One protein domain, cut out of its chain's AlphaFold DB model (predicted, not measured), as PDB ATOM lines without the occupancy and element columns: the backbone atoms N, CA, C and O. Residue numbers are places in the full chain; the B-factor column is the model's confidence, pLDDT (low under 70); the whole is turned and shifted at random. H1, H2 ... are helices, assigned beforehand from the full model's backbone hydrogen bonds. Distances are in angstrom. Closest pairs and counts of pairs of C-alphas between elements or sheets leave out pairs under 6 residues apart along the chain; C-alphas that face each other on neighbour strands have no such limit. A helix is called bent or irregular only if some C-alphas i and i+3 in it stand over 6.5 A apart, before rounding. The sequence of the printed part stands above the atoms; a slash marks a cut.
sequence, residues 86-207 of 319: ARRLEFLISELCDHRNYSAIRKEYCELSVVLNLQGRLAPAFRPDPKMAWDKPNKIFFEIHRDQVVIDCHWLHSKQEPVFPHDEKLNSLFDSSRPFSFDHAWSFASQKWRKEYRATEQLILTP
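AT A GLANCE: This is residues 86 to 207 of the 319 residues of an uncharacterized protein of Rhodocyclaceae bacterium (UniProt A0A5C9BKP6). Three helices, H1, H2 and H3, stand side by side with H2 between the other two, and H5 crosses H3 on the side away from H1. The small helices H4 and H6 lie farther out on that same side of H3, and a long link with no named element, residues 120 to 138, leads from H2 to H3. The printed part has 122 residues with six named helices, H1 to H6 in order, and no named strand; its class is all helix. It is compact, with a radius of gyration of the C-alphas of 14.6 A and spans of 41 by 33 by 26 A.

IN THESE COORDINATES: H1, residues 86 to 95, begins at C-alpha 86 (-15.822, -61.853, -46.624) and is 14.5 A long. H2, residues 99 to 119, is 27.0 A long and irregular, with C-alphas 104 and 107 7.7 A apart and a kink of 71 degrees near residue 106. H3, residues 139 to 158, is 28.6 A long. H4 holds residues 168 to 173, H5 residues 182 to 190, and H6 residues 195 to 202, ending at C-alpha 202 (-27.864, -35.218, -53.843).

HOW THE PARTS SIT: H1 and H2 form a helical hairpin, touching at Leu 89 and Leu 112, closest C-alphas 6.4 A apart. H2 and H3 touch at a shallow tilt of 2 degrees, the same way; their closest C-alphas, of Asn 117 and Trp 155, are 5.2 A apart. H3 touches H5 with residues 146 to 153 alone, at a steep tilt of 49 degrees, opposite ways; the closest C-alphas, of Arg 146 and Ala 189, are 5.1 A apart. H4 is close to H5 but not clearly touching, with the C-alphas of Leu 173 and His 184 closest at 6.8 A. H6 touches no helix. In H1, H3 and H5 every O i to N i+4 pair is within hydrogen-bond range, against 12 of 17 in H2, 3 of 4 in H6 and 0 of 2 in H4, where 2 of 3 O i to N i+3 pairs are.

THE WHOLE: The two C-alphas farthest apart, of Asp 135 and Ser 177, are 42.2 A apart. The printed part has no cut, and the link from H2 to H3 is long. The mean pLDDT of the printed part is 94.1, with residues 134 to 136 under 70.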
ATOM      1  N   ALA A  86     -14.385 -61.585 -46.596       96.38
ATOM      2  CA  ALA A  86     -15.822 -61.853 -46.624       96.38
ATOM      3  C   ALA A  86     -16.221 -62.825 -45.507       96.38
ATOM      4  O   ALA A  86     -17.126 -62.537 -44.721       96.38
ATOM      5  N   ARG A  87     -15.498 -63.943 -45.379       96.25
ATOM      6  CA  ARG A  87     -15.740 -64.916 -44.311       96.25
ATOM      7  C   ARG A  87     -15.419 -64.351 -42.933       96.25
ATOM      8  O   ARG A  87     -16.133 -64.641 -41.972       96.25
ATOM      9  N   ARG A  88     -14.359 -63.542 -42.812       96.50
ATOM     10  CA  ARG A  88     -14.037 -62.877 -41.542       96.50
ATOM     11  C   ARG A  88     -15.137 -61.896 -41.135       96.50
ATOM     12  O   ARG A  88     -15.516 -61.895 -39.969       96.50
ATOM     13  N   LEU A  89     -15.684 -61.136 -42.083       96.75
ATOM     14  CA  LEU A  89     -16.808 -60.232 -41.844       96.75
ATOM     15  C   LEU A  89     -18.067 -60.995 -41.409       96.75
ATOM     16  O   LEU A  89     -18.723 -60.587 -40.456       96.75
ATOM     17  N   GLU A  90     -18.382 -62.123 -42.050       96.38
ATOM     18  CA  GLU A  90     -19.503 -62.979 -41.641       96.38
ATOM     19  C   GLU A  90     -19.345 -63.480 -40.202       96.38
ATOM     20  O   GLU A  90     -20.278 -63.372 -39.403       96.38
ATOM     21  N   PHE A  91     -18.151 -63.960 -39.847       96.38
ATOM     22  CA  PHE A  91     -17.850 -64.395 -38.486       96.38
ATOM     23  C   PHE A  91     -17.993 -63.246 -37.479       96.38
ATOM     24  O   PHE A  91     -18.706 -63.397 -36.489       96.38
ATOM     25  N   LEU A  92     -17.408 -62.081 -37.771       95.88
ATOM     26  CA  LEU A  92     -17.471 -60.894 -36.917       95.88
ATOM     27  C   LEU A  92     -18.918 -60.450 -36.645       95.88
ATOM     28  O   LEU A  92     -19.286 -60.153 -35.511       95.88
ATOM     29  N   ILE A  93     -19.767 -60.445 -37.678       95.69
ATOM     30  CA  ILE A  93     -21.191 -60.114 -37.533       95.69
ATOM     31  C   ILE A  93     -21.951 -61.201 -36.763       95.69
ATOM     32  O   ILE A  93     -22.878 -60.882 -36.020       95.69
ATOM     33  N   SER A  94     -21.566 -62.474 -36.892       93.81
ATOM     34  CA  SER A  94     -22.181 -63.564 -36.124       93.81
ATOM     35  C   SER A  94     -21.872 -63.500 -34.621       93.81
ATOM     36  O   SER A  94     -22.709 -63.912 -33.819       93.81
ATOM     37  N   GLU A  95     -20.724 -62.933 -34.235       91.69
ATOM     38  CA  GLU A  95     -20.353 -62.682 -32.833       91.69
ATOM     39  C   GLU A  95     -21.125 -61.501 -32.219       91.69
ATOM     40  O   GLU A  95     -21.217 -61.373 -30.994       91.69
ATOM     41  N   LEU A  96     -21.726 -60.643 -33.051       90.94
ATOM     42  CA  LEU A  96     -22.517 -59.507 -32.595       90.94
ATOM     43  C   LEU A  96     -23.896 -59.965 -32.086       90.94
ATOM     44  O   LEU A  96     -24.901 -59.938 -32.800       90.94
ATOM     45  N   CYS A  97     -23.956 -60.354 -30.812       82.94
ATOM     46  CA  CYS A  97     -25.210 -60.729 -30.144       82.94
ATOM     47  C   CYS A  97     -26.214 -59.564 -30.042       82.94
ATOM     48  O   CYS A  97     -27.422 -59.788 -30.095       82.94
ATOM     49  N   ASP A  98     -25.719 -58.330 -29.890       86.94
ATOM     50  CA  ASP A  98     -26.512 -57.106 -29.732       86.94
ATOM     51  C   ASP A  98     -25.806 -55.931 -30.433       86.94
ATOM     52  O   ASP A  98     -24.592 -55.770 -30.303       86.94
ATOM     53  N   HIS A  99     -26.566 -55.075 -31.125       85.19
ATOM     54  CA  HIS A  99     -26.077 -53.844 -31.755       85.19
ATOM     55  C   HIS A  99     -25.283 -52.958 -30.795       85.19
ATOM     56  O   HIS A  99     -24.356 -52.282 -31.218       85.19
ATOM     57  N   ARG A 100     -25.594 -52.979 -29.494       86.19
ATOM     58  CA  ARG A 100     -24.874 -52.203 -28.470       86.19
ATOM     59  C   ARG A 100     -23.390 -52.559 -28.360       86.19
ATOM     60  O   ARG A 100     -22.612 -51.728 -27.908       86.19
ATOM     61  N   ASN A 101     -23.000 -53.750 -28.810       91.25
ATOM     62  CA  ASN A 101     -21.608 -54.194 -28.835       91.25
ATOM     63  C   ASN A 101     -20.868 -53.749 -30.108       91.25
ATOM     64  O   ASN A 101     -19.695 -54.078 -30.270       91.25
ATOM     65  N   TYR A 102     -21.519 -52.994 -31.005       94.06
ATOM     66  CA  TYR A 102     -20.926 -52.559 -32.269       94.06
ATOM     67  C   TYR A 102     -19.608 -51.811 -32.071       94.06
ATOM     68  O   TYR A 102     -18.651 -52.087 -32.783       94.06
ATOM     69  N   SER A 103     -19.506 -50.943 -31.058       93.44
ATOM     70  CA  SER A 103     -18.275 -50.187 -30.793       93.44
ATOM     71  C   SER A 103     -17.043 -51.080 -30.581       93.44
ATOM     72  O   SER A 103     -15.938 -50.653 -30.896       93.44
ATOM     73  N   ALA A 104     -17.216 -52.319 -30.101       94.31
ATOM     74  CA  ALA A 104     -16.114 -53.267 -29.919       94.31
ATOM     75  C   ALA A 104     -15.605 -53.863 -31.244       94.31
ATOM     76  O   ALA A 104     -14.429 -54.199 -31.345       94.31
ATOM     77  N   ILE A 105     -16.472 -53.975 -32.256       95.25
ATOM     78  CA  ILE A 105     -16.141 -54.552 -33.571       95.25
ATOM     79  C   ILE A 105     -16.013 -53.500 -34.681       95.25
ATOM     80  O   ILE A 105     -15.600 -53.828 -35.790       95.25
ATOM     81  N   ARG A 106     -16.375 -52.239 -34.404       95.56
ATOM     82  CA  ARG A 106     -16.536 -51.155 -35.385       95.56
ATOM     83  C   ARG A 106     -15.321 -50.992 -36.292       95.56
ATOM     84  O   ARG A 106     -15.475 -50.943 -37.510       95.56
ATOM     85  N   LYS A 107     -14.124 -50.924 -35.701       95.81
ATOM     86  CA  LYS A 107     -12.869 -50.763 -36.446       95.81
ATOM     87  C   LYS A 107     -12.670 -51.913 -37.436       95.81
ATOM     88  O   LYS A 107     -12.564 -51.663 -38.630       95.81
ATOM     89  N   GLU A 108     -12.711 -53.151 -36.951       95.94
ATOM     90  CA  GLU A 108     -12.498 -54.338 -37.784       95.94
ATOM     91  C   GLU A 108     -13.579 -54.479 -38.872       95.94
ATOM     92  O   GLU A 108     -13.268 -54.775 -40.023       95.94
ATOM     93  N   TYR A 109     -14.845 -54.190 -38.549       97.00
ATOM     94  CA  TYR A 109     -15.948 -54.175 -39.516       97.00
ATOM     95  C   TYR A 109     -15.695 -53.195 -40.672       97.00
ATOM     96  O   TYR A 109     -15.879 -53.545 -41.845       97.00
ATOM     97  N   CYS A 110     -15.262 -51.973 -40.349       97.44
ATOM     98  CA  CYS A 110     -14.973 -50.943 -41.342       97.44
ATOM     99  C   CYS A 110     -13.750 -51.311 -42.190       97.44
ATOM    100  O   CYS A 110     -13.817 -51.205 -43.413       97.44
ATOM    101  N   GLU A 111     -12.671 -51.800 -41.573       96.69
ATOM    102  CA  GLU A 111     -11.463 -52.254 -42.276       96.69
ATOM    103  C   GLU A 111     -11.781 -53.382 -43.264       96.69
ATOM    104  O   GLU A 111     -11.468 -53.270 -44.449       96.69
ATOM    105  N   LEU A 112     -12.485 -54.431 -42.822       96.81
ATOM    106  CA  LEU A 112     -12.907 -55.543 -43.683       96.81
ATOM    107  C   LEU A 112     -13.772 -55.066 -44.853       96.81
ATOM    108  O   LEU A 112     -13.599 -55.516 -45.986       96.81
ATOM    109  N   SER A 113     -14.687 -54.133 -44.594       97.62
ATOM    110  CA  SER A 113     -15.557 -53.560 -45.623       97.62
ATOM    111  C   SER A 113     -14.787 -52.725 -46.649       97.62
ATOM    112  O   SER A 113     -15.101 -52.782 -47.841       97.62
ATOM    113  N   VAL A 114     -13.768 -51.978 -46.218       97.69
ATOM    114  CA  VAL A 114     -12.870 -51.239 -47.116       97.69
ATOM    115  C   VAL A 114     -12.019 -52.210 -47.937       97.69
ATOM    116  O   VAL A 114     -11.960 -52.059 -49.155       97.69
ATOM    117  N   VAL A 115     -11.455 -53.261 -47.333       96.62
ATOM    118  CA  VAL A 115     -10.716 -54.305 -48.070       96.62
ATOM    119  C   VAL A 115     -11.602 -54.951 -49.143       96.62
ATOM    120  O   VAL A 115     -11.173 -55.092 -50.288       96.62
ATOM    121  N   LEU A 116     -12.856 -55.285 -48.821       96.62
ATOM    122  CA  LEU A 116     -13.818 -55.812 -49.800       96.62
ATOM    123  C   LEU A 116     -14.106 -54.814 -50.933       96.62
ATOM    124  O   LEU A 116     -14.203 -55.214 -52.095       96.62
ATOM    125  N   ASN A 117     -14.196 -53.515 -50.625       97.50
ATOM    126  CA  ASN A 117     -14.349 -52.483 -51.652       97.50
ATOM    127  C   ASN A 117     -13.159 -52.460 -52.619       97.50
ATOM    128  O   ASN A 117     -13.372 -52.445 -53.831       97.50
ATOM    129  N   LEU A 118     -11.929 -52.509 -52.101       96.31
ATOM    130  CA  LEU A 118     -10.708 -52.512 -52.916       96.31
ATOM    131  C   LEU A 118     -10.599 -53.755 -53.797       96.31
ATOM    132  O   LEU A 118     -10.147 -53.677 -54.935       96.31
ATOM    133  N   GLN A 119     -11.043 -54.907 -53.290       95.50
ATOM    134  CA  GLN A 119     -11.098 -56.140 -54.075       95.50
ATOM    135  C   GLN A 119     -12.129 -56.061 -55.209       95.50
ATOM    136  O   GLN A 119     -12.087 -56.879 -56.130       95.50
ATOM    137  N   GLY A 120     -13.073 -55.115 -55.147       95.56
ATOM    138  CA  GLY A 120     -14.156 -54.973 -56.117       95.56
ATOM    139  C   GLY A 120     -15.103 -56.176 -56.146       95.56
ATOM    140  O   GLY A 120     -15.837 -56.349 -57.122       95.56
ATOM    141  N   ARG A 121     -15.066 -57.005 -55.094       88.69
ATOM    142  CA  ARG A 121     -15.842 -58.236 -54.918       88.69
ATOM    143  C   ARG A 121     -16.811 -58.034 -53.760       88.69
ATOM    144  O   ARG A 121     -16.451 -57.438 -52.753       88.69
ATOM    145  N   LEU A 122     -18.024 -58.559 -53.907       96.38
ATOM    146  CA  LEU A 122     -19.107 -58.454 -52.926       96.38
ATOM    147  C   LEU A 122     -19.502 -56.999 -52.593       96.38
ATOM    148  O   LEU A 122     -18.922 -56.348 -51.716       96.38
ATOM    149  N   ALA A 123     -20.521 -56.486 -53.279       97.94
ATOM    150  CA  ALA A 123     -20.984 -55.115 -53.065       97.94
ATOM    151  C   ALA A 123     -21.573 -54.913 -51.649       97.94
ATOM    152  O   ALA A 123     -22.115 -55.870 -51.083       97.94
ATOM    153  N   PRO A 124     -21.503 -53.691 -51.079       98.12
ATOM    154  CA  PRO A 124     -21.974 -53.391 -49.723       98.12
ATOM    155  C   PRO A 124     -23.359 -53.951 -49.371       98.12
ATOM    156  O   PRO A 124     -23.519 -54.555 -48.314       98.12
ATOM    157  N   ALA A 125     -24.340 -53.842 -50.274       97.06
ATOM    158  CA  ALA A 125     -25.715 -54.311 -50.059       97.06
ATOM    159  C   ALA A 125     -25.851 -55.822 -49.792       97.06
ATOM    160  O   ALA A 125     -26.898 -56.274 -49.324       97.06
ATOM    161  N   PHE A 126     -24.834 -56.615 -50.133       96.56
ATOM    162  CA  PHE A 126     -24.859 -58.076 -50.028       96.56
ATOM    163  C   PHE A 126     -23.937 -58.617 -48.940       96.56
ATOM    164  O   PHE A 126     -23.783 -59.832 -48.817       96.56
ATOM    165  N   ARG A 127     -23.340 -57.728 -48.144       96.50
ATOM    166  CA  ARG A 127     -22.498 -58.103 -47.012       96.50
ATOM    167  C   ARG A 127     -23.349 -58.452 -45.790       96.50
ATOM    168  O   ARG A 127     -24.474 -57.965 -45.658       96.50
ATOM    169  N   PRO A 128     -22.821 -59.281 -44.876       94.94
ATOM    170  CA  PRO A 128     -23.361 -59.399 -43.530       94.94
ATOM    171  C   PRO A 128     -23.394 -58.024 -42.858       94.94
ATOM    172  O   PRO A 128     -22.397 -57.302 -42.874       94.94
ATOM    173  N   ASP A 129     -24.538 -57.672 -42.276       92.19
ATOM    174  CA  ASP A 129     -24.774 -56.345 -41.714       92.19
ATOM    175  C   ASP A 129     -25.084 -56.430 -40.211       92.19
ATOM    176  O   ASP A 129     -25.792 -57.364 -39.801       92.19
ATOM    177  N   PRO A 130     -24.593 -55.499 -39.364       91.81
ATOM    178  CA  PRO A 130     -24.982 -55.443 -37.965       91.81
ATOM    179  C   PRO A 130     -26.505 -55.374 -37.835       91.81
ATOM    180  O   PRO A 130     -27.168 -54.539 -38.451       91.81
ATOM    181  N   LYS A 131     -27.086 -56.249 -37.012       83.94
ATOM    182  CA  LYS A 131     -28.536 -56.249 -36.787       83.94
ATOM    183  C   LYS A 131     -28.951 -54.927 -36.149       83.94
ATOM    184  O   LYS A 131     -28.611 -54.665 -35.001       83.94
ATOM    185  N   MET A 132     -29.738 -54.126 -36.856       79.44
ATOM    186  CA  MET A 132     -30.377 -52.952 -36.268       79.44
ATOM    187  C   MET A 132     -31.596 -53.402 -35.455       79.44
ATOM    188  O   MET A 132     -32.518 -54.004 -36.009       79.44
ATOM    189  N   ALA A 133     -31.614 -53.142 -34.142       71.88
ATOM    190  CA  ALA A 133     -32.860 -53.258 -33.390       71.88
ATOM    191  C   ALA A 133     -33.741 -52.054 -33.747       71.88
ATOM    192  O   ALA A 133     -33.280 -50.919 -33.785       71.88
ATOM    193  N   TRP A 134     -35.021 -52.282 -34.013       65.88
ATOM    194  CA  TRP A 134     -35.953 -51.217 -34.412       65.88
ATOM    195  C   TRP A 134     -36.384 -50.336 -33.223       65.88
ATOM    196  O   TRP A 134     -37.204 -49.422 -33.353       65.88
ATOM    197  N   ASP A 135     -35.816 -50.602 -32.050       63.09
ATOM    198  CA  ASP A 135     -36.301 -50.130 -30.770       63.09
ATOM    199  C   ASP A 135     -35.642 -48.793 -30.428       63.09
ATOM    200  O   ASP A 135     -34.620 -48.731 -29.748       63.09
ATOM    201  N   LYS A 136     -36.291 -47.710 -30.866       69.38
ATOM    202  CA  LYS A 136     -35.940 -46.305 -30.597       69.38
ATOM    203  C   LYS A 136     -34.594 -45.861 -31.208       69.38
ATOM    204  O   LYS A 136     -33.643 -46.630 -31.310       69.38
ATOM    205  N   PRO A 137     -34.471 -44.581 -31.598       75.19
ATOM    206  CA  PRO A 137     -33.208 -44.035 -32.089       75.19
ATOM    207  C   PRO A 137     -32.116 -44.127 -31.009       75.19
ATOM    208  O   PRO A 137     -32.100 -43.356 -30.050       75.19
ATOM    209  N   ASN A 138     -31.202 -45.084 -31.171       85.12
ATOM    210  CA  ASN A 138     -29.985 -45.245 -30.382       85.12
ATOM    211  C   ASN A 138     -28.810 -44.584 -31.120       85.12
ATOM    212  O   ASN A 138     -28.710 -44.675 -32.344       85.12
ATOM    213  N   LYS A 139     -27.892 -43.953 -30.380       89.31
ATOM    214  CA  LYS A 139     -26.650 -43.370 -30.919       89.31
ATOM    215  C   LYS A 139     -25.868 -44.371 -31.773       89.31
ATOM    216  O   LYS A 139     -25.363 -43.992 -32.823       89.31
ATOM    217  N   ILE A 140     -25.850 -45.640 -31.365       90.75
ATOM    218  CA  ILE A 140     -25.159 -46.709 -32.092       90.75
ATOM    219  C   ILE A 140     -25.762 -46.960 -33.482       90.75
ATOM    220  O   ILE A 140     -25.019 -47.224 -34.418       90.75
ATOM    221  N   PHE A 141     -27.078 -46.804 -33.673       90.19
ATOM    222  CA  PHE A 141     -27.668 -46.933 -35.015       90.19
ATOM    223  C   PHE A 141     -27.209 -45.826 -35.952       90.19
ATOM    224  O   PHE A 141     -26.936 -46.085 -37.119       90.19
ATOM    225  N   PHE A 142     -27.099 -44.598 -35.443       91.38
ATOM    226  CA  PHE A 142     -26.563 -43.498 -36.236       91.38
ATOM    227  C   PHE A 142     -25.087 -43.710 -36.575       91.38
ATOM    228  O   PHE A 142     -24.673 -43.331 -37.664       91.38
ATOM    229  N   GLU A 143     -24.309 -44.314 -35.674       93.56
ATOM    230  CA  GLU A 143     -22.908 -44.663 -35.929       93.56
ATOM    231  C   GLU A 143     -22.791 -45.731 -37.026       93.56
ATOM    232  O   GLU A 143     -22.160 -45.460 -38.045       93.56
ATOM    233  N   ILE A 144     -23.504 -46.860 -36.894       94.69
ATOM    234  CA  ILE A 144     -23.554 -47.925 -37.916       94.69
ATOM    235  C   ILE A 144     -23.963 -47.349 -39.277       94.69
ATOM    236  O   ILE A 144     -23.285 -47.571 -40.277       94.69
ATOM    237  N   HIS A 145     -25.048 -46.567 -39.322       94.69
ATOM    238  CA  HIS A 145     -25.541 -45.969 -40.567       94.69
ATOM    239  C   HIS A 145     -24.503 -45.035 -41.204       94.69
ATOM    240  O   HIS A 145     -24.333 -45.032 -42.421       94.69
ATOM    241  N   ARG A 146     -23.796 -44.225 -40.404       95.88
ATOM    242  CA  ARG A 146     -22.739 -43.338 -40.914       95.88
ATOM    243  C   ARG A 146     -21.571 -44.129 -41.485       95.88
ATOM    244  O   ARG A 146     -21.133 -43.813 -42.590       95.88
ATOM    245  N   ASP A 147     -21.113 -45.157 -40.775       97.50
ATOM    246  CA  ASP A 147     -20.041 -46.033 -41.248       97.50
ATOM    247  C   ASP A 147     -20.438 -46.704 -42.575       97.50
ATOM    248  O   ASP A 147     -19.662 -46.688 -43.530       97.50
ATOM    249  N   GLN A 148     -21.679 -47.191 -42.697       97.44
ATOM    250  CA  GLN A 148     -22.205 -47.755 -43.947       97.44
ATOM    251  C   GLN A 148     -22.247 -46.738 -45.097       97.44
ATOM    252  O   GLN A 148     -21.893 -47.085 -46.220       97.44
ATOM    253  N   VAL A 149     -22.639 -45.480 -44.849       97.81
ATOM    254  CA  VAL A 149     -22.610 -44.431 -45.888       97.81
ATOM    255  C   VAL A 149     -21.179 -44.167 -46.361       97.81
ATOM    256  O   VAL A 149     -20.958 -44.021 -47.563       97.81
ATOM    257  N   VAL A 150     -20.197 -44.141 -45.454       98.25
ATOM    258  CA  VAL A 150     -18.781 -43.998 -45.833       98.25
ATOM    259  C   VAL A 150     -18.304 -45.197 -46.653       98.25
ATOM    260  O   VAL A 150     -17.668 -45.008 -47.690       98.25
ATOM    261  N   ILE A 151     -18.659 -46.419 -46.244       98.50
ATOM    262  CA  ILE A 151     -18.346 -47.653 -46.980       98.50
ATOM    263  C   ILE A 151     -18.961 -47.628 -48.385       98.50
ATOM    264  O   ILE A 151     -18.280 -47.976 -49.351       98.50
ATOM    265  N   ASP A 152     -20.212 -47.189 -48.519       98.56
ATOM    266  CA  ASP A 152     -20.896 -47.041 -49.805       98.56
ATOM    267  C   ASP A 152     -20.209 -45.978 -50.690       98.56
ATOM    268  O   ASP A 152     -20.037 -46.187 -51.890       98.56
ATOM    269  N   CYS A 153     -19.764 -44.851 -50.117       98.56
ATOM    270  CA  CYS A 153     -19.023 -43.822 -50.860       98.56
ATOM    271  C   CYS A 153     -17.674 -44.358 -51.357       98.56
ATOM    272  O   CYS A 153     -17.323 -44.177 -52.523       98.56
ATOM    273  N   HIS A 154     -16.944 -45.066 -50.492       98.25
ATOM    274  CA  HIS A 154     -15.675 -45.693 -50.854       98.25
ATOM    275  C   HIS A 154     -15.872 -46.779 -51.920       98.25
ATOM    276  O   HIS A 154     -15.007 -46.955 -52.773       98.25
ATOM    277  N   TRP A 155     -16.997 -47.505 -51.904       98.38
ATOM    278  CA  TRP A 155     -17.339 -48.474 -52.950       98.38
ATOM    279  C   TRP A 155     -17.453 -47.802 -54.319       98.38
ATOM    280  O   TRP A 155     -16.803 -48.244 -55.265       98.38
ATOM    281  N   LEU A 156     -18.223 -46.713 -54.410       98.38
ATOM    282  CA  LEU A 156     -18.381 -45.952 -55.653       98.38
ATOM    283  C   LEU A 156     -17.031 -45.424 -56.163       98.38
ATOM    284  O   LEU A 156     -16.716 -45.604 -57.338       98.38
ATOM    285  N   HIS A 157     -16.204 -44.865 -55.274       98.12
ATOM    286  CA  HIS A 157     -14.858 -44.388 -55.618       98.12
ATOM    287  C   HIS A 157     -13.937 -45.520 -56.097       98.12
ATOM    288  O   HIS A 157     -13.373 -45.437 -57.187       98.12
ATOM    289  N   SER A 158     -13.858 -46.626 -55.350       97.31
ATOM    290  CA  SER A 158     -13.000 -47.780 -55.680       97.31
ATOM    291  C   SER A 158     -13.375 -48.425 -57.013       97.31
ATOM    292  O   SER A 158     -12.513 -48.900 -57.751       97.31
ATOM    293  N   LYS A 159     -14.672 -48.450 -57.331       97.31
ATOM    294  CA  LYS A 159     -15.195 -48.972 -58.595       97.31
ATOM    295  C   LYS A 159     -15.119 -47.965 -59.741       97.31
ATOM    296  O   LYS A 159     -15.444 -48.345 -60.864       97.31
ATOM    297  N   GLN A 160     -14.688 -46.731 -59.468       97.56
ATOM    298  CA  GLN A 160     -14.668 -45.618 -60.421       97.56
ATOM    299  C   GLN A 160     -16.046 -45.415 -61.064       97.56
ATOM    300  O   GLN A 160     -16.183 -45.183 -62.266       97.56
ATOM    301  N   GLU A 161     -17.086 -45.572 -60.249       97.06
ATOM    302  CA  GLU A 161     -18.463 -45.401 -60.677       97.06
ATOM    303  C   GLU A 161     -18.725 -43.915 -60.950       97.06
ATOM    304  O   GLU A 161     -18.414 -43.081 -60.097       97.06
ATOM    305  N   PRO A 162     -19.309 -43.548 -62.106       97.00
ATOM    306  CA  PRO A 162     -19.643 -42.160 -62.377       97.00
ATOM    307  C   PRO A 162     -20.764 -41.719 -61.434       97.00
ATOM    308  O   PRO A 162     -21.879 -42.249 -61.476       97.00
ATOM    309  N   VAL A 163     -20.458 -40.745 -60.586       97.75
ATOM    310  CA  VAL A 163     -21.402 -40.081 -59.685       97.75
ATOM    311  C   VAL A 163     -21.380 -38.602 -60.036       97.75
ATOM    312  O   VAL A 163     -20.305 -38.031 -60.222       97.75
ATOM    313  N   PHE A 164     -22.555 -37.982 -60.121       96.25
ATOM    314  CA  PHE A 164     -22.701 -36.563 -60.443       96.25
ATOM    315  C   PHE A 164     -23.406 -35.864 -59.280       96.25
ATOM    316  O   PHE A 164     -24.617 -35.651 -59.342       96.25
ATOM    317  N   PRO A 165     -22.688 -35.569 -58.180       97.00
ATOM    318  CA  PRO A 165     -23.292 -34.903 -57.043       97.00
ATOM    319  C   PRO A 165     -23.875 -33.542 -57.423       97.00
ATOM    320  O   PRO A 165     -23.299 -32.813 -58.228       97.00
ATOM    321  N   HIS A 166     -24.985 -33.175 -56.790       96.44
ATOM    322  CA  HIS A 166     -25.570 -31.845 -56.950       96.44
ATOM    323  C   HIS A 166     -24.698 -30.747 -56.316       96.44
ATOM    324  O   HIS A 166     -24.546 -29.669 -56.882       96.44
ATOM    325  N   ASP A 167     -24.101 -31.021 -55.149       95.56
ATOM    326  CA  ASP A 167     -23.149 -30.110 -54.498       95.56
ATOM    327  C   ASP A 167     -21.729 -30.368 -55.015       95.56
ATOM    328  O   ASP A 167     -21.149 -31.430 -54.769       95.56
ATOM    329  N   GLU A 168     -21.139 -29.366 -55.671       95.38
ATOM    330  CA  GLU A 168     -19.787 -29.427 -56.234       95.38
ATOM    331  C   GLU A 168     -18.710 -29.796 -55.206       95.38
ATOM    332  O   GLU A 168     -17.690 -30.393 -55.559       95.38
ATOM    333  N   LYS A 169     -18.929 -29.506 -53.915       95.00
ATOM    334  CA  LYS A 169     -17.997 -29.890 -52.841       95.00
ATOM    335  C   LYS A 169     -17.814 -31.406 -52.757       95.00
ATOM    336  O   LYS A 169     -16.735 -31.878 -52.392       95.00
ATOM    337  N   LEU A 170     -18.844 -32.166 -53.129       96.31
ATOM    338  CA  LEU A 170     -18.822 -33.625 -53.134       96.31
ATOM    339  C   LEU A 170     -18.119 -34.210 -54.364       96.31
ATOM    340  O   LEU A 170     -17.756 -35.380 -54.321       96.31
ATOM    341  N   ASN A 171     -17.850 -33.432 -55.420       96.06
ATOM    342  CA  ASN A 171     -17.128 -33.933 -56.601       96.06
ATOM    343  C   ASN A 171     -15.762 -34.515 -56.219       96.06
ATOM    344  O   ASN A 171     -15.367 -35.571 -56.704       96.06
ATOM    345  N   SER A 172     -15.073 -33.859 -55.280       95.69
ATOM    346  CA  SER A 172     -13.773 -34.311 -54.773       95.69
ATOM    347  C   SER A 172     -13.817 -35.680 -54.085       95.69
ATOM    348  O   SER A 172     -12.799 -36.363 -54.037       95.69
ATOM    349  N   LEU A 173     -14.981 -36.095 -53.569       96.38
ATOM    350  CA  LEU A 173     -15.160 -37.376 -52.888       96.38
ATOM    351  C   LEU A 173     -15.175 -38.559 -53.869       96.38
ATOM    352  O   LEU A 173     -14.787 -39.665 -53.500       96.38
ATOM    353  N   PHE A 174     -15.606 -38.322 -55.111       97.38
ATOM    354  CA  PHE A 174     -15.741 -39.346 -56.154       97.38
ATOM    355  C   PHE A 174     -14.709 -39.188 -57.285       97.38
ATOM    356  O   PHE A 174     -14.777 -39.894 -58.287       97.38
ATOM    357  N   ASP A 175     -13.735 -38.289 -57.122       96.50
ATOM    358  CA  ASP A 175     -12.628 -38.100 -58.058       96.50
ATOM    359  C   ASP A 175     -11.633 -39.269 -57.959       96.50
ATOM    360  O   ASP A 175     -10.834 -39.363 -57.024       96.50
ATOM    361  N   SER A 176     -11.659 -40.160 -58.952       95.62
ATOM    362  CA  SER A 176     -10.782 -41.334 -59.017       95.62
ATOM    363  C   SER A 176      -9.305 -40.993 -59.231       95.62
ATOM    364  O   SER A 176      -8.456 -41.875 -59.112       95.62
ATOM    365  N   SER A 177      -8.974 -39.742 -59.572       96.62
ATOM    366  CA  SER A 177      -7.582 -39.293 -59.703       96.62
ATOM    367  C   SER A 177      -6.916 -38.993 -58.357       96.62
ATOM    368  O   SER A 177      -5.696 -38.835 -58.295       96.62
ATOM    369  N   ARG A 178      -7.701 -38.928 -57.275       95.69
ATOM    370  CA  ARG A 178      -7.232 -38.616 -55.923       95.69
ATOM    371  C   ARG A 178      -7.484 -39.781 -54.966       95.69
ATOM    372  O   ARG A 178      -8.444 -40.531 -55.151       95.69
ATOM    373  N   PRO A 179      -6.661 -39.921 -53.909       95.56
ATOM    374  CA  PRO A 179      -6.978 -40.816 -52.802       95.56
ATOM    375  C   PRO A 179      -8.339 -40.476 -52.185       95.56
ATOM    376  O   PRO A 179      -8.696 -39.301 -52.061       95.56
ATOM    377  N   PHE A 180      -9.089 -41.500 -51.778       96.62
ATOM    378  CA  PHE A 180     -10.390 -41.318 -51.141       96.62
ATOM    379  C   PHE A 180     -10.243 -40.617 -49.782       96.62
ATOM    380  O   PHE A 180      -9.473 -41.056 -48.929       96.62
ATOM    381  N   SER A 181     -11.003 -39.542 -49.555       96.00
ATOM    382  CA  SER A 181     -10.991 -38.815 -48.279       96.00
ATOM    383  C   SER A 181     -12.071 -39.347 -47.332       96.00
ATOM    384  O   SER A 181     -13.248 -38.988 -47.446       96.00
ATOM    385  N   PHE A 182     -11.672 -40.173 -46.358       96.56
ATOM    386  CA  PHE A 182     -12.586 -40.681 -45.327       96.56
ATOM    387  C   PHE A 182     -13.184 -39.567 -44.461       96.56
ATOM    388  O   PHE A 182     -14.353 -39.655 -44.095       96.56
ATOM    389  N   ASP A 183     -12.440 -38.494 -44.192       95.62
ATOM    390  CA  ASP A 183     -12.935 -37.359 -43.404       95.62
ATOM    391  C   ASP A 183     -14.042 -36.584 -44.130       95.62
ATOM    392  O   ASP A 183     -15.060 -36.219 -43.527       95.62
ATOM    393  N   HIS A 184     -13.892 -36.369 -45.442       95.69
ATOM    394  CA  HIS A 184     -14.948 -35.768 -46.261       95.69
ATOM    395  C   HIS A 184     -16.175 -36.685 -46.330       95.69
ATOM    396  O   HIS A 184     -17.300 -36.215 -46.144       95.69
ATOM    397  N   ALA A 185     -15.971 -37.994 -46.524       97.19
ATOM    398  CA  ALA A 185     -17.047 -38.984 -46.519       97.19
ATOM    399  C   ALA A 185     -17.802 -38.998 -45.180       97.19
ATOM    400  O   ALA A 185     -19.032 -39.018 -45.151       97.19
ATOM    401  N   TRP A 186     -17.072 -38.952 -44.064       96.69
ATOM    402  CA  TRP A 186     -17.626 -38.939 -42.711       96.69
ATOM    403  C   TRP A 186     -18.434 -37.670 -42.430       96.69
ATOM    404  O   TRP A 186     -19.521 -37.719 -41.843       96.69
ATOM    405  N   SER A 187     -17.928 -36.530 -42.899       96.00
ATOM    406  CA  SER A 187     -18.624 -35.246 -42.823       96.00
ATOM    407  C   SER A 187     -19.930 -35.280 -43.617       96.00
ATOM    408  O   SER A 187     -20.970 -34.871 -43.101       96.00
ATOM    409  N   PHE A 188     -19.909 -35.839 -44.831       96.88
ATOM    410  CA  PHE A 188     -21.104 -36.060 -45.646       96.88
ATOM    411  C   PHE A 188     -22.101 -37.016 -44.968       96.88
ATOM    412  O   PHE A 188     -23.285 -36.697 -44.847       96.88
ATOM    413  N   ALA A 189     -21.628 -38.150 -44.445       96.75
ATOM    414  CA  ALA A 189     -22.451 -39.141 -43.750       96.75
ATOM    415  C   ALA A 189     -23.130 -38.577 -42.489       96.75
ATOM    416  O   ALA A 189     -24.216 -39.018 -42.104       96.75
ATOM    417  N   SER A 190     -22.507 -37.584 -41.850       95.62
ATOM    418  CA  SER A 190     -23.014 -36.949 -40.631       95.62
ATOM    419  C   SER A 190     -24.178 -35.987 -40.863       95.62
ATOM    420  O   SER A 190     -24.891 -35.660 -39.908       95.62
ATOM    421  N   GLN A 191     -24.397 -35.555 -42.103       95.38
ATOM    422  CA  GLN A 191     -25.470 -34.639 -42.468       95.38
ATOM    423  C   GLN A 191     -26.841 -35.332 -42.444       95.38
ATOM    424  O   GLN A 191     -27.002 -36.509 -42.789       95.38
ATOM    425  N   LYS A 192     -27.865 -34.585 -42.021       93.31
ATOM    426  CA  LYS A 192     -29.232 -35.095 -41.897       93.31
ATOM    427  C   LYS A 192     -29.944 -35.016 -43.245       93.31
ATOM    428  O   LYS A 192     -30.476 -33.975 -43.610       93.31
ATOM    429  N   TRP A 193     -30.015 -36.152 -43.924       93.75
ATOM    430  CA  TRP A 193     -30.696 -36.296 -45.206       93.75
ATOM    431  C   TRP A 193     -31.889 -37.242 -45.096       93.75
ATOM    432  O   TRP A 193     -31.857 -38.202 -44.321       93.75
ATOM    433  N   ARG A 194     -32.922 -37.010 -45.911       94.81
ATOM    434  CA  ARG A 194     -33.883 -38.072 -46.240       94.81
ATOM    435  C   ARG A 194     -33.181 -39.097 -47.134       94.81
ATOM    436  O   ARG A 194     -32.294 -38.728 -47.904       94.81
ATOM    437  N   LYS A 195     -33.558 -40.367 -47.002       93.06
ATOM    438  CA  LYS A 195     -32.931 -41.480 -47.720       93.06
ATOM    439  C   LYS A 195     -33.046 -41.300 -49.235       93.06
ATOM    440  O   LYS A 195     -32.019 -41.263 -49.907       93.06
ATOM    441  N   GLU A 196     -34.265 -41.056 -49.709       95.81
ATOM    442  CA  GLU A 196     -34.547 -40.756 -51.113       95.81
ATOM    443  C   GLU A 196     -33.740 -39.555 -51.621       95.81
ATOM    444  O   GLU A 196     -32.912 -39.713 -52.511       95.81
ATOM    445  N   TYR A 197     -33.860 -38.397 -50.959       96.75
ATOM    446  CA  TYR A 197     -33.128 -37.177 -51.325       96.75
ATOM    447  C   TYR A 197     -31.613 -37.412 -51.454       96.75
ATOM    448  O   TYR A 197     -30.987 -36.958 -52.409       96.75
ATOM    449  N   ARG A 198     -30.996 -38.145 -50.511       97.00
ATOM    450  CA  ARG A 198     -29.557 -38.451 -50.570       97.00
ATOM    451  C   ARG A 198     -29.204 -39.230 -51.841       97.00
ATOM    452  O   ARG A 198     -28.177 -38.951 -52.453       97.00
ATOM    453  N   ALA A 199     -30.014 -40.222 -52.198       97.19
ATOM    454  CA  ALA A 199     -29.728 -41.112 -53.314       97.19
ATOM    455  C   ALA A 199     -30.021 -40.456 -54.671       97.19
ATOM    456  O   ALA A 199     -29.174 -40.526 -55.559       97.19
ATOM    457  N   THR A 200     -31.186 -39.828 -54.843       96.00
ATOM    458  CA  THR A 200     -31.680 -39.395 -56.161       96.00
ATOM    459  C   THR A 200     -31.446 -37.925 -56.474       96.00
ATOM    460  O   THR A 200     -31.208 -37.603 -57.633       96.00
ATOM    461  N   GLU A 201     -31.427 -37.048 -55.472       96.50
ATOM    462  CA  GLU A 201     -31.198 -35.613 -55.684       96.50
ATOM    463  C   GLU A 201     -29.742 -35.237 -55.405       96.50
ATOM    464  O   GLU A 201     -29.087 -34.618 -56.239       96.50
ATOM    465  N   GLN A 202     -29.195 -35.658 -54.261       97.31
ATOM    466  CA  GLN A 202     -27.864 -35.218 -53.843       97.31
ATOM    467  C   GLN A 202     -26.731 -35.900 -54.613       97.31
ATOM    468  O   GLN A 202     -25.733 -35.253 -54.921       97.31
ATOM    469  N   LEU A 203     -26.857 -37.202 -54.877       97.62
ATOM    470  CA  LEU A 203     -25.835 -38.004 -55.561       97.62
ATOM    471  C   LEU A 203     -26.258 -38.474 -56.959       97.62
ATOM    472  O   LEU A 203     -25.413 -38.966 -57.705       97.62
ATOM    473  N   ILE A 204     -27.544 -38.338 -57.300       97.25
ATOM    474  CA  ILE A 204     -28.122 -38.722 -58.598       97.25
ATOM    475  C   ILE A 204     -27.735 -40.168 -58.981       97.25
ATOM    476  O   ILE A 204     -27.289 -40.468 -60.089       97.25
ATOM    477  N   LEU A 205     -27.873 -41.092 -58.025       97.81
ATOM    478  CA  LEU A 205     -27.482 -42.490 -58.187       97.81
ATOM    479  C   LEU A 205     -28.469 -43.241 -59.078       97.81
ATOM    480  O   LEU A 205     -29.676 -43.273 -58.827       97.81
ATOM    481  N   THR A 206     -27.938 -43.957 -60.065       96.44
ATOM    482  CA  THR A 206     -28.742 -44.840 -60.919       96.44
ATOM    483  C   THR A 206     -29.297 -46.033 -60.127       96.44
ATOM    484  O   THR A 206     -28.657 -46.489 -59.174       96.44
ATOM    485  N   PRO A 207     -30.420 -46.651 -60.548       95.25
ATOM    486  CA  PRO A 207     -30.938 -47.857 -59.894       95.25
ATOM    487  C   PRO A 207     -29.904 -48.991 -59.801       95.25
ATOM    488  O   PRO A 207     -29.832 -49.689 -58.792       95.25
TER     489      PRO A 207